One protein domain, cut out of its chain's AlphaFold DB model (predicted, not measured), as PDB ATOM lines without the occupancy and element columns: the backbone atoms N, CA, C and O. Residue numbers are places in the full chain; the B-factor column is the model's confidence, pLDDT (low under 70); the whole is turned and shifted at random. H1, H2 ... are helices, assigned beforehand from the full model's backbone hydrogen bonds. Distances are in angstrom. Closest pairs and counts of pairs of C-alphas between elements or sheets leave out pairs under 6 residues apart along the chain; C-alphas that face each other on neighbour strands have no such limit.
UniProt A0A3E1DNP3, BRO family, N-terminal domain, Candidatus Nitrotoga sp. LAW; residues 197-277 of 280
ATOM      1  N   ALA A 197     208.031 131.551  82.787       75.81
ATOM      2  CA  ALA A 197     207.776 130.140  82.475       75.81
ATOM      3  C   ALA A 197     208.803 129.184  83.115       75.81
ATOM      4  O   ALA A 197     208.499 128.034  83.408       75.81
ATOM      5  N   MET A 198     210.021 129.659  83.401       72.06
ATOM      6  CA  MET A 198     211.016 128.870  84.132       72.06
ATOM      7  C   MET A 198     210.669 128.711  85.622       72.06
ATOM      8  O   MET A 198     211.333 127.949  86.316       72.06
ATOM      9  N   LEU A 199     209.648 129.405  86.130       74.06
ATOM     10  CA  LEU A 199     209.125 129.181  87.478       74.06
ATOM     11  C   LEU A 199     208.166 127.986  87.544       74.06
ATOM     12  O   LEU A 199     207.831 127.568  88.643       74.06
ATOM     13  N   ASP A 200     207.755 127.419  86.406       72.12
ATOM     14  CA  ASP A 200     206.863 126.249  86.358       72.12
ATOM     15  C   ASP A 200     207.630 124.916  86.483       72.12
ATOM     16  O   ASP A 200     207.050 123.830  86.451       72.12
ATOM     17  N   GLN A 201     208.957 124.979  86.623       71.25
ATOM     18  CA  GLN A 201     209.813 123.816  86.841       71.25
ATOM     19  C   GLN A 201     209.454 123.116  88.169       71.25
ATOM     20  O   GLN A 201     209.097 123.797  89.134       71.25
ATOM     21  N   PRO A 202     209.628 121.780  88.284       61.53
ATOM     22  CA  PRO A 202     209.183 120.954  89.427       61.53
ATOM     23  C   PRO A 202     209.839 121.287  90.784       61.53
ATOM     24  O   PRO A 202     209.672 120.574  91.770       61.53
ATOM     25  N   HIS A 203     210.620 122.356  90.834       61.00
ATOM     26  CA  HIS A 203     211.510 122.735  91.916       61.00
ATOM     27  C   HIS A 203     211.197 124.121  92.502       61.00
ATOM     28  O   HIS A 203     211.761 124.511  93.523       61.00
ATOM     29  N   PHE A 204     210.252 124.835  91.888       63.50
ATOM     30  CA  PHE A 204     209.670 126.083  92.366       63.50
ATOM     31  C   PHE A 204     208.323 125.797  93.052       63.50
ATOM     32  O   PHE A 204     207.256 126.175  92.572       63.50
ATOM     33  N   VAL A 205     208.355 125.066  94.168       56.72
ATOM     34  CA  VAL A 205     207.145 124.523  94.808       56.72
ATOM     35  C   VAL A 205     206.710 125.405  95.977       56.72
ATOM     36  O   VAL A 205     207.479 125.647  96.905       56.72
ATOM     37  N   ALA A 206     205.466 125.883  95.934       55.78
ATOM     38  CA  ALA A 206     204.823 126.585  97.041       55.78
ATOM     39  C   ALA A 206     204.271 125.581  98.075       55.78
ATOM     40  O   ALA A 206     203.785 124.522  97.678       55.78
ATOM     41  N   PRO A 207     204.233 125.912  99.375       53.72
ATOM     42  CA  PRO A 207     203.514 125.105 100.361       53.72
ATOM     43  C   PRO A 207     201.975 125.164 100.236       53.72
ATOM     44  O   PRO A 207     201.306 124.330 100.835       53.72
ATOM     45  N   ASP A 208     201.414 126.147  99.515       56.66
ATOM     46  CA  ASP A 208     199.994 126.551  99.616       56.66
ATOM     47  C   ASP A 208     199.286 126.799  98.260       56.66
ATOM     48  O   ASP A 208     198.124 127.182  98.227       56.66
ATOM     49  N   ASP A 209     199.929 126.490  97.129       54.44
ATOM     50  CA  ASP A 209     199.399 126.730  95.765       54.44
ATOM     51  C   ASP A 209     199.364 128.218  95.334       54.44
ATOM     52  O   ASP A 209     199.066 128.535  94.181       54.44
ATOM     53  N   SER A 210     199.786 129.160  96.192       54.78
ATOM     54  CA  SER A 210     200.001 130.561  95.809       54.78
ATOM     55  C   SER A 210     201.492 130.955  95.759       54.78
ATOM     56  O   SER A 210     202.096 131.411  96.723       54.78
ATOM     57  N   LYS A 211     202.063 130.864  94.545       56.72
ATOM     58  CA  LYS A 211     203.402 131.336  94.097       56.72
ATOM     59  C   LYS A 211     204.625 130.476  94.464       56.72
ATOM     60  O   LYS A 211     204.882 130.151  95.612       56.72
ATOM     61  N   ALA A 212     205.445 130.238  93.438       54.84
ATOM     62  CA  ALA A 212     206.746 129.574  93.450       54.84
ATOM     63  C   ALA A 212     207.686 129.999  94.602       54.84
ATOM     64  O   ALA A 212     208.128 131.148  94.653       54.84
ATOM     65  N   CYS A 213     208.058 129.059  95.479       56.03
ATOM     66  CA  CYS A 213     209.163 129.215  96.431       56.03
ATOM     67  C   CYS A 213     210.398 128.441  95.941       56.03
ATOM     68  O   CYS A 213     210.272 127.356  95.382       56.03
ATOM     69  N   LEU A 214     211.596 128.988  96.164       59.28
ATOM     70  CA  LEU A 214     212.865 128.296  95.906       59.28
ATOM     71  C   LEU A 214     213.098 127.233  96.991       59.28
ATOM     72  O   LEU A 214     213.114 127.577  98.175       59.28
ATOM     73  N   SER A 215     213.312 125.967  96.628       63.50
ATOM     74  CA  SER A 215     213.736 124.959  97.610       63.50
ATOM     75  C   SER A 215     215.238 125.070  97.905       63.50
ATOM     76  O   SER A 215     216.046 125.283  97.001       63.50
ATOM     77  N   LEU A 216     215.635 124.903  99.175       62.75
ATOM     78  CA  LEU A 216     217.038 125.026  99.613       62.75
ATOM     79  C   LEU A 216     217.973 124.064  98.856       62.75
ATOM     80  O   LEU A 216     219.047 124.465  98.420       62.75
ATOM     81  N   SER A 217     217.496 122.844  98.589       60.91
ATOM     82  CA  SER A 217     218.198 121.801  97.828       60.91
ATOM     83  C   SER A 217     218.589 122.199  96.394       60.91
ATOM     84  O   SER A 217     219.509 121.609  95.837       60.91
ATOM     85  N   MET A 218     217.925 123.195  95.792       60.62
ATOM     86  CA  MET A 218     218.155 123.624  94.400       60.62
ATOM     87  C   MET A 218     219.316 124.593  94.243       60.62
ATOM     88  O   MET A 218     220.003 124.602  93.228       60.62
ATOM     89  N   LEU A 219     219.560 125.427  95.251       57.59
ATOM     90  CA  LEU A 219     220.665 126.388  95.202       57.59
ATOM     91  C   LEU A 219     222.023 125.697  95.373       57.59
ATOM     92  O   LEU A 219     223.048 126.236  94.931       57.59
ATOM     93  N   SER A 220     221.997 124.503  95.970       61.25
ATOM     94  CA  SER A 220     223.118 123.602  96.230       61.25
ATOM     95  C   SER A 220     223.524 122.780  94.995       61.25
ATOM     96  O   SER A 220     224.717 122.532  94.818       61.25
ATOM     97  N   ASP A 221     222.582 122.408  94.118       64.81
ATOM     98  CA  ASP A 221     222.852 121.613  92.908       64.81
ATOM     99  C   ASP A 221     223.036 122.500  91.662       64.81
ATOM    100  O   ASP A 221     222.099 122.893  90.967       64.81
ATOM    101  N   LEU A 222     224.298 122.830  91.386       55.53
ATOM    102  CA  LEU A 222     224.724 123.657  90.253       55.53
ATOM    103  C   LEU A 222     224.543 122.988  88.884       55.53
ATOM    104  O   LEU A 222     224.619 123.687  87.878       55.53
ATOM    105  N   ALA A 223     224.366 121.665  88.829       61.25
ATOM    106  CA  ALA A 223     224.353 120.925  87.570       61.25
ATOM    107  C   ALA A 223     222.953 120.818  86.951       61.25
ATOM    108  O   ALA A 223     222.842 120.585  85.750       61.25
ATOM    109  N   GLN A 224     221.901 120.964  87.762       62.38
ATOM    110  CA  GLN A 224     220.515 120.723  87.339       62.38
ATOM    111  C   GLN A 224     219.612 121.960  87.438       62.38
ATOM    112  O   GLN A 224     218.473 121.906  86.982       62.38
ATOM    113  N   PHE A 225     220.091 123.062  88.026       68.31
ATOM    114  CA  PHE A 225     219.271 124.246  88.277       68.31
ATOM    115  C   PHE A 225     219.610 125.427  87.360       68.31
ATOM    116  O   PHE A 225     220.614 126.123  87.550       68.31
ATOM    117  N   ASP A 226     218.691 125.725  86.443       69.81
ATOM    118  CA  ASP A 226     218.723 126.933  85.623       69.81
ATOM    119  C   ASP A 226     217.973 128.080  86.314       69.81
ATOM    120  O   ASP A 226     216.740 128.132  86.344       69.81
ATOM    121  N   SER A 227     218.727 129.032  86.872       78.81
ATOM    122  CA  SER A 227     218.159 130.210  87.538       78.81
ATOM    123  C   SER A 227     217.568 131.200  86.519       78.81
ATOM    124  O   SER A 227     218.326 131.756  85.713       78.81
ATOM    125  N   PRO A 228     216.258 131.521  86.589       84.06
ATOM    126  CA  PRO A 228     215.635 132.497  85.689       84.06
ATOM    127  C   PRO A 228     216.223 133.905  85.865       84.06
ATOM    128  O   PRO A 228     216.368 134.654  84.902       84.06
ATOM    129  N   LEU A 229     216.618 134.251  87.098       85.94
ATOM    130  CA  LEU A 229     217.278 135.518  87.412       85.94
ATOM    131  C   LEU A 229     218.690 135.583  86.813       85.94
ATOM    132  O   LEU A 229     219.048 136.591  86.213       85.94
ATOM    133  N   MET A 230     219.475 134.504  86.909       85.44
ATOM    134  CA  MET A 230     220.807 134.466  86.290       85.44
ATOM    135  C   MET A 230     220.731 134.487  84.766       85.44
ATOM    136  O   MET A 230     221.581 135.102  84.132       85.44
ATOM    137  N   SER A 231     219.720 133.840  84.181       84.50
ATOM    138  CA  SER A 231     219.462 133.900  82.741       84.50
ATOM    139  C   SER A 231     219.234 135.347  82.285       84.50
ATOM    140  O   SER A 231     219.918 135.817  81.375       84.50
ATOM    141  N   LEU A 232     218.385 136.091  83.003       87.75
ATOM    142  CA  LEU A 232     218.123 137.505  82.731       87.75
ATOM    143  C   LEU A 232     219.372 138.386  82.885       87.75
ATOM    144  O   LEU A 232     219.663 139.204  82.018       87.75
ATOM    145  N   LEU A 233     220.129 138.214  83.973       86.94
ATOM    146  CA  LEU A 233     221.364 138.972  84.203       86.94
ATOM    147  C   LEU A 233     222.417 138.669  83.131       86.94
ATOM    148  O   LEU A 233     223.078 139.576  82.637       86.94
ATOM    149  N   ASN A 234     222.556 137.410  82.714       82.69
ATOM    150  CA  ASN A 234     223.466 137.043  81.632       82.69
ATOM    151  C   ASN A 234     223.066 137.689  80.297       82.69
ATOM    152  O   ASN A 234     223.958 138.083  79.549       82.69
ATOM    153  N   GLN A 235     221.763 137.826  80.031       81.75
ATOM    154  CA  GLN A 235     221.237 138.530  78.859       81.75
ATOM    155  C   GLN A 235     221.527 140.041  78.925       81.75
ATOM    156  O   GLN A 235     222.022 140.628  77.973       81.75
ATOM    157  N   LEU A 236     221.312 140.671  80.082       80.88
ATOM    158  CA  LEU A 236     221.691 142.071  80.312       80.88
ATOM    159  C   LEU A 236     223.193 142.303  80.080       80.88
ATOM    160  O   LEU A 236     223.594 143.280  79.452       80.88
ATOM    161  N   ARG A 237     224.033 141.374  80.552       76.88
ATOM    162  CA  ARG A 237     225.487 141.433  80.366       76.88
ATOM    163  C   ARG A 237     225.902 141.260  78.909       76.88
ATOM    164  O   ARG A 237     226.830 141.939  78.481       76.88
ATOM    165  N   SER A 238     225.279 140.337  78.166       70.56
ATOM    166  CA  SER A 238     225.612 140.123  76.747       70.56
ATOM    167  C   SER A 238     225.323 141.354  75.903       70.56
ATOM    168  O   SER A 238     226.030 141.611  74.934       70.56
ATOM    169  N   ASP A 239     224.332 142.130  76.323       70.62
ATOM    170  CA  ASP A 239     223.880 143.330  75.634       70.62
ATOM    171  C   ASP A 239     224.621 144.595  76.117       70.62
ATOM    172  O   ASP A 239     224.321 145.702  75.678       70.62
ATOM    173  N   GLY A 240     225.623 144.441  76.994       63.91
ATOM    174  CA  GLY A 240     226.539 145.514  77.393       63.91
ATOM    175  C   GLY A 240     226.086 146.365  78.582       63.91
ATOM    176  O   GLY A 240     226.703 147.396  78.847       63.91
ATOM    177  N   HIS A 241     225.047 145.958  79.317       72.88
ATOM    178  CA  HIS A 241     224.631 146.657  80.533       72.88
ATOM    179  C   HIS A 241     225.575 146.366  81.709       72.88
ATOM    180  O   HIS A 241     226.023 145.230  81.899       72.88
ATOM    181  N   ASP A 242     225.838 147.382  82.537       75.75
ATOM    182  CA  ASP A 242     226.547 147.182  83.800       75.75
ATOM    183  C   ASP A 242     225.644 146.447  84.797       75.75
ATOM    184  O   ASP A 242     224.629 146.968  85.263       75.75
ATOM    185  N   ILE A 243     226.024 145.207  85.097       85.12
ATOM    186  CA  ILE A 243     225.320 144.327  86.031       85.12
ATOM    187  C   ILE A 243     226.182 143.935  87.233       85.12
ATOM    188  O   ILE A 243     225.823 142.993  87.934       85.12
ATOM    189  N   THR A 244     227.321 144.591  87.472       78.69
ATOM    190  CA  THR A 244     228.254 144.189  88.544       78.69
ATOM    191  C   THR A 244     227.569 144.137  89.912       78.69
ATOM    192  O   THR A 244     227.541 143.080  90.537       78.69
ATOM    193  N   ALA A 245     226.912 145.223  90.324       86.00
ATOM    194  CA  ALA A 245     226.174 145.279  91.588       86.00
ATOM    195  C   ALA A 245     225.058 144.211  91.729       86.00
ATOM    196  O   ALA A 245     225.089 143.458  92.704       86.00
ATOM    197  N   PRO A 246     224.090 144.079  90.793       87.25
ATOM    198  CA  PRO A 246     223.031 143.072  90.920       87.25
ATOM    199  C   PRO A 246     223.543 141.628  90.794       87.25
ATOM    200  O   PRO A 246     222.957 140.715  91.378       87.25
ATOM    201  N   LEU A 247     224.634 141.395  90.055       82.06
ATOM    202  CA  LEU A 247     225.276 140.084  89.980       82.06
ATOM    203  C   LEU A 247     225.926 139.707  91.313       82.06
ATOM    204  O   LEU A 247     225.716 138.593  91.793       82.06
ATOM    205  N   ASP A 248     226.678 140.628  91.913       83.00
ATOM    206  CA  ASP A 248     227.337 140.416  93.202       83.00
ATOM    207  C   ASP A 248     226.311 140.155  94.311       83.00
ATOM    208  O   ASP A 248     226.488 139.241  95.117       83.00
ATOM    209  N   GLU A 249     225.194 140.888  94.311       88.44
ATOM    210  CA  GLU A 249     224.077 140.660  95.231       88.44
ATOM    211  C   GLU A 249     223.475 139.255  95.061       88.44
ATOM    212  O   GLU A 249     223.334 138.513  96.039       88.44
ATOM    213  N   ALA A 250     223.182 138.840  93.823       85.50
ATOM    214  CA  ALA A 250     222.628 137.517  93.541       85.50
ATOM    215  C   ALA A 250     223.584 136.381  93.951       85.50
ATOM    216  O   ALA A 250     223.155 135.362  94.507       85.50
ATOM    217  N   VAL A 251     224.888 136.554  93.712       83.06
ATOM    218  CA  VAL A 251     225.931 135.605  94.127       83.06
ATOM    219  C   VAL A 251     226.045 135.549  95.652       83.06
ATOM    220  O   VAL A 251     226.106 134.453  96.214       83.06
ATOM    221  N   ALA A 252     226.014 136.696  96.336       84.06
ATOM    222  CA  ALA A 252     226.073 136.770  97.794       84.06
ATOM    223  C   ALA A 252     224.860 136.096  98.454       84.06
ATOM    224  O   ALA A 252     225.032 135.282  99.366       84.06
ATOM    225  N   MET A 253     223.645 136.364  97.960       83.88
ATOM    226  CA  MET A 253     222.422 135.701  98.428       83.88
ATOM    227  C   MET A 253     222.515 134.183  98.252       83.88
ATOM    228  O   MET A 253     222.231 133.430  99.185       83.88
ATOM    229  N   ARG A 254     222.987 133.719  97.089       78.12
ATOM    230  CA  ARG A 254     223.177 132.288  96.828       78.12
ATOM    231  C   ARG A 254     224.175 131.653  97.798       78.12
ATOM    232  O   ARG A 254     223.887 130.592  98.349       78.12
ATOM    233  N   ALA A 255     225.326 132.286  98.017       80.75
ATOM    234  CA  ALA A 255     226.358 131.782  98.919       80.75
ATOM    235  C   ALA A 255     225.858 131.693 100.370       80.75
ATOM    236  O   ALA A 255     226.085 130.687 101.046       80.75
ATOM    237  N   ALA A 256     225.122 132.710 100.831       80.56
ATOM    238  CA  ALA A 256     224.503 132.705 102.153       80.56
ATOM    239  C   ALA A 256     223.520 131.533 102.311       80.56
ATOM    240  O   ALA A 256     223.577 130.808 103.305       80.56
ATOM    241  N   MET A 257     222.674 131.290 101.307       76.50
ATOM    242  CA  MET A 257     221.711 130.183 101.330       76.50
ATOM    243  C   MET A 257     222.398 128.807 101.330       76.50
ATOM    244  O   MET A 257     222.027 127.937 102.119       76.50
ATOM    245  N   GLN A 258     223.457 128.614 100.538       75.38
ATOM    246  CA  GLN A 258     224.249 127.373 100.558       75.38
ATOM    247  C   GLN A 258     224.904 127.118 101.920       75.38
ATOM    248  O   GLN A 258     224.974 125.977 102.380       75.38
ATOM    249  N   GLN A 259     225.385 128.171 102.583       79.69
ATOM    250  CA  GLN A 259     225.953 128.041 103.919       79.69
ATOM    251  C   GLN A 259     224.886 127.626 104.939       79.69
ATOM    252  O   GLN A 259     225.164 126.791 105.800       79.69
ATOM    253  N   THR A 260     223.663 128.159 104.835       78.19
ATOM    254  CA  THR A 260     222.562 127.750 105.720       78.19
ATOM    255  C   THR A 260     222.151 126.293 105.519       78.19
ATOM    256  O   THR A 260     221.921 125.605 106.510       78.19
ATOM    257  N   ASP A 261     222.133 125.798 104.277       74.88
ATOM    258  CA  ASP A 261     221.799 124.400 103.957       74.88
ATOM    259  C   ASP A 261     222.785 123.423 104.619       74.88
ATOM    260  O   ASP A 261     222.378 122.509 105.333       74.88
ATOM    261  N   LYS A 262     224.093 123.707 104.525       78.12
ATOM    262  CA  LYS A 262     225.135 122.922 105.213       78.12
ATOM    263  C   LYS A 262     224.929 122.869 106.726       78.12
ATOM    264  O   LYS A 262     225.041 121.804 107.326       78.12
ATOM    265  N   VAL A 263     224.615 124.008 107.347       81.81
ATOM    266  CA  VAL A 263     224.369 124.081 108.796       81.81
ATOM    267  C   VAL A 263     223.124 123.274 109.182       81.81
ATOM    268  O   VAL A 263     223.129 122.570 110.191       81.81
ATOM    269  N   LEU A 264     222.059 123.333 108.379       80.06
ATOM    270  CA  LEU A 264     220.844 122.539 108.582       80.06
ATOM    271  C   LEU A 264     221.112 121.031 108.475       80.06
ATOM    272  O   LEU A 264     220.626 120.269 109.315       80.06
ATOM    273  N   ASP A 265     221.918 120.604 107.505       78.69
ATOM    274  CA  ASP A 265     222.328 119.207 107.355       78.69
ATOM    275  C   ASP A 265     223.179 118.719 108.531       78.69
ATOM    276  O   ASP A 265     222.957 117.617 109.046       78.69
ATOM    277  N   GLU A 266     224.103 119.546 109.025       84.31
ATOM    278  CA  GLU A 266     224.880 119.252 110.232       84.31
ATOM    279  C   GLU A 266     223.971 119.078 111.459       84.31
ATOM    280  O   GLU A 266     224.086 118.081 112.181       84.31
ATOM    281  N   ILE A 267     223.012 119.989 111.665       85.69
ATOM    282  CA  ILE A 267     222.021 119.895 112.748       85.69
ATOM    283  C   ILE A 267     221.199 118.608 112.612       85.69
ATOM    284  O   ILE A 267     220.988 117.893 113.598       85.69
ATOM    285  N   ARG A 268     220.756 118.271 111.395       81.69
ATOM    286  CA  ARG A 268     219.983 117.055 111.114       81.69
ATOM    287  C   ARG A 268     220.788 115.790 111.415       81.69
ATOM    288  O   ARG A 268     220.259 114.866 112.036       81.69
ATOM    289  N   LEU A 269     222.063 115.748 111.028       83.75
ATOM    290  CA  LEU A 269     222.986 114.648 111.328       83.75
ATOM    291  C   LEU A 269     223.202 114.476 112.835       83.75
ATOM    292  O   LEU A 269     223.174 113.348 113.337       83.75
ATOM    293  N   ILE A 270     223.375 115.576 113.571       87.62
ATOM    294  CA  ILE A 270     223.497 115.559 115.034       87.62
ATOM    295  C   ILE A 270     222.210 115.022 115.674       87.62
ATOM    296  O   ILE A 270     222.270 114.136 116.529       87.62
ATOM    297  N   ALA A 271     221.041 115.489 115.228       84.94
ATOM    298  CA  ALA A 271     219.748 115.030 115.730       84.94
ATOM    299  C   ALA A 271     219.515 113.528 115.478       84.94
ATOM    300  O   ALA A 271     219.034 112.817 116.363       84.94
ATOM    301  N   LEU A 272     219.898 113.018 114.301       84.69
ATOM    302  CA  LEU A 272     219.815 111.590 113.973       84.69
ATOM    303  C   LEU A 272     220.731 110.738 114.863       84.69
ATOM    304  O   LEU A 272     220.279 109.718 115.388       84.69
ATOM    305  N   LYS A 273     221.979 111.173 115.095       83.62
ATOM    306  CA  LYS A 273     222.912 110.504 116.023       83.62
ATOM    307  C   LYS A 273     222.393 110.502 117.464       83.62
ATOM    308  O   LYS A 273     222.487 109.489 118.152       83.62
ATOM    309  N   ALA A 274     221.799 111.605 117.920       81.88
ATOM    310  CA  ALA A 274     221.202 111.690 119.254       81.88
ATOM    311  C   ALA A 274     219.988 110.756 119.416       81.88
ATOM    312  O   ALA A 274     219.761 110.206 120.494       81.88
ATOM    313  N   LYS A 275     219.214 110.549 118.342       80.44
ATOM    314  CA  LYS A 275     218.073 109.626 118.328       80.44
ATOM    315  C   LYS A 275     218.513 108.158 118.336       80.44
ATOM    316  O   LYS A 275     217.891 107.369 119.040       80.44
ATOM    317  N   SER A 276     219.573 107.791 117.609       74.44
ATOM    318  CA  SER A 276     220.089 106.412 117.615       74.44
ATOM    319  C   SER A 276     220.797 106.049 118.924       74.44
ATOM    320  O   SER A 276     220.669 104.919 119.383       74.44
ATOM    321  N   GLY A 277     221.465 107.006 119.579       66.38
ATOM    322  CA  GLY A 277     222.120 106.801 120.876       66.38
ATOM    323  C   GLY A 277     221.181 106.678 122.086       66.38
ATOM    324  O   GLY A 277     221.640 106.313 123.160       66.38
TER     325      GLY A 277
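What this domain is: This is residues 197 to 277 of the 280 residues of the protein "BRO family, N-terminal domain" of Candidatus Nitrotoga sp. LAW (UniProt A0A3E1DNP3). One long, straight helix, H4, makes the longest axis, and its residues 263 to 276, with Gly 277, stick out free. The shorter H3 folds back loosely near the first part of H4, little H2 packs on residues 254 to 261 of H4, and H1 with the long loop of residues 201 to 215 lies to one side. The printed part has 81 residues with four named helices, H1, H2, H3 and H4 in that order, no named strand, and the class all helix. The whole is loose, with a radius of gyration of the C-alphas of 16.5 A, and only just elongated, spanning 58 by 29 by 21 A.

Where its parts are: Find C-alpha 197 at (207.776, 130.140, 82.475), where H1, residues 197 to 200, begins and runs 5.6 A. Go on to H2, residues 216 to 220, 7.1 A long. From C-alpha 228 at (215.635, 132.497, 85.689), H3 runs 15.4 A through residues 228 to 238. H4, residues 244 to 276, runs 48.4 A to C-alpha 276 at (220.089, 106.412, 117.615).

How they stand to each other: Look first at H1 and H3, close but not clearly touching; their closest C-alphas, of Met 198 and Pro 228, are 6.1 A apart. H1 and H4 are apart. H2 touches H4 at residues 254 to 261 of H4 alone, the closest C-alphas, of Ser 220 and Gln 258, being 5.9 A apart. H3 and H4 are close but not clearly touching, with the C-alphas of Leu 233 and Leu 247 closest at 7.1 A; they run opposite ways at a shallow tilt of 29 degrees. Every O i to N i+4 pair is within hydrogen-bond range in H3 and H4; H2 has 0 of 1, but 1 of 2 O i to N i+3 pairs, and H1 is too short for an i+4 pair.

The domain as a whole: The C-alphas farthest apart, of Gly 240 and Gly 277, are 58.4 A apart. The printed part has no cut; the link from H1 to H2 is long. Expect low confidence, pLDDT under 70, at residues 202 to 226, 240 and 277.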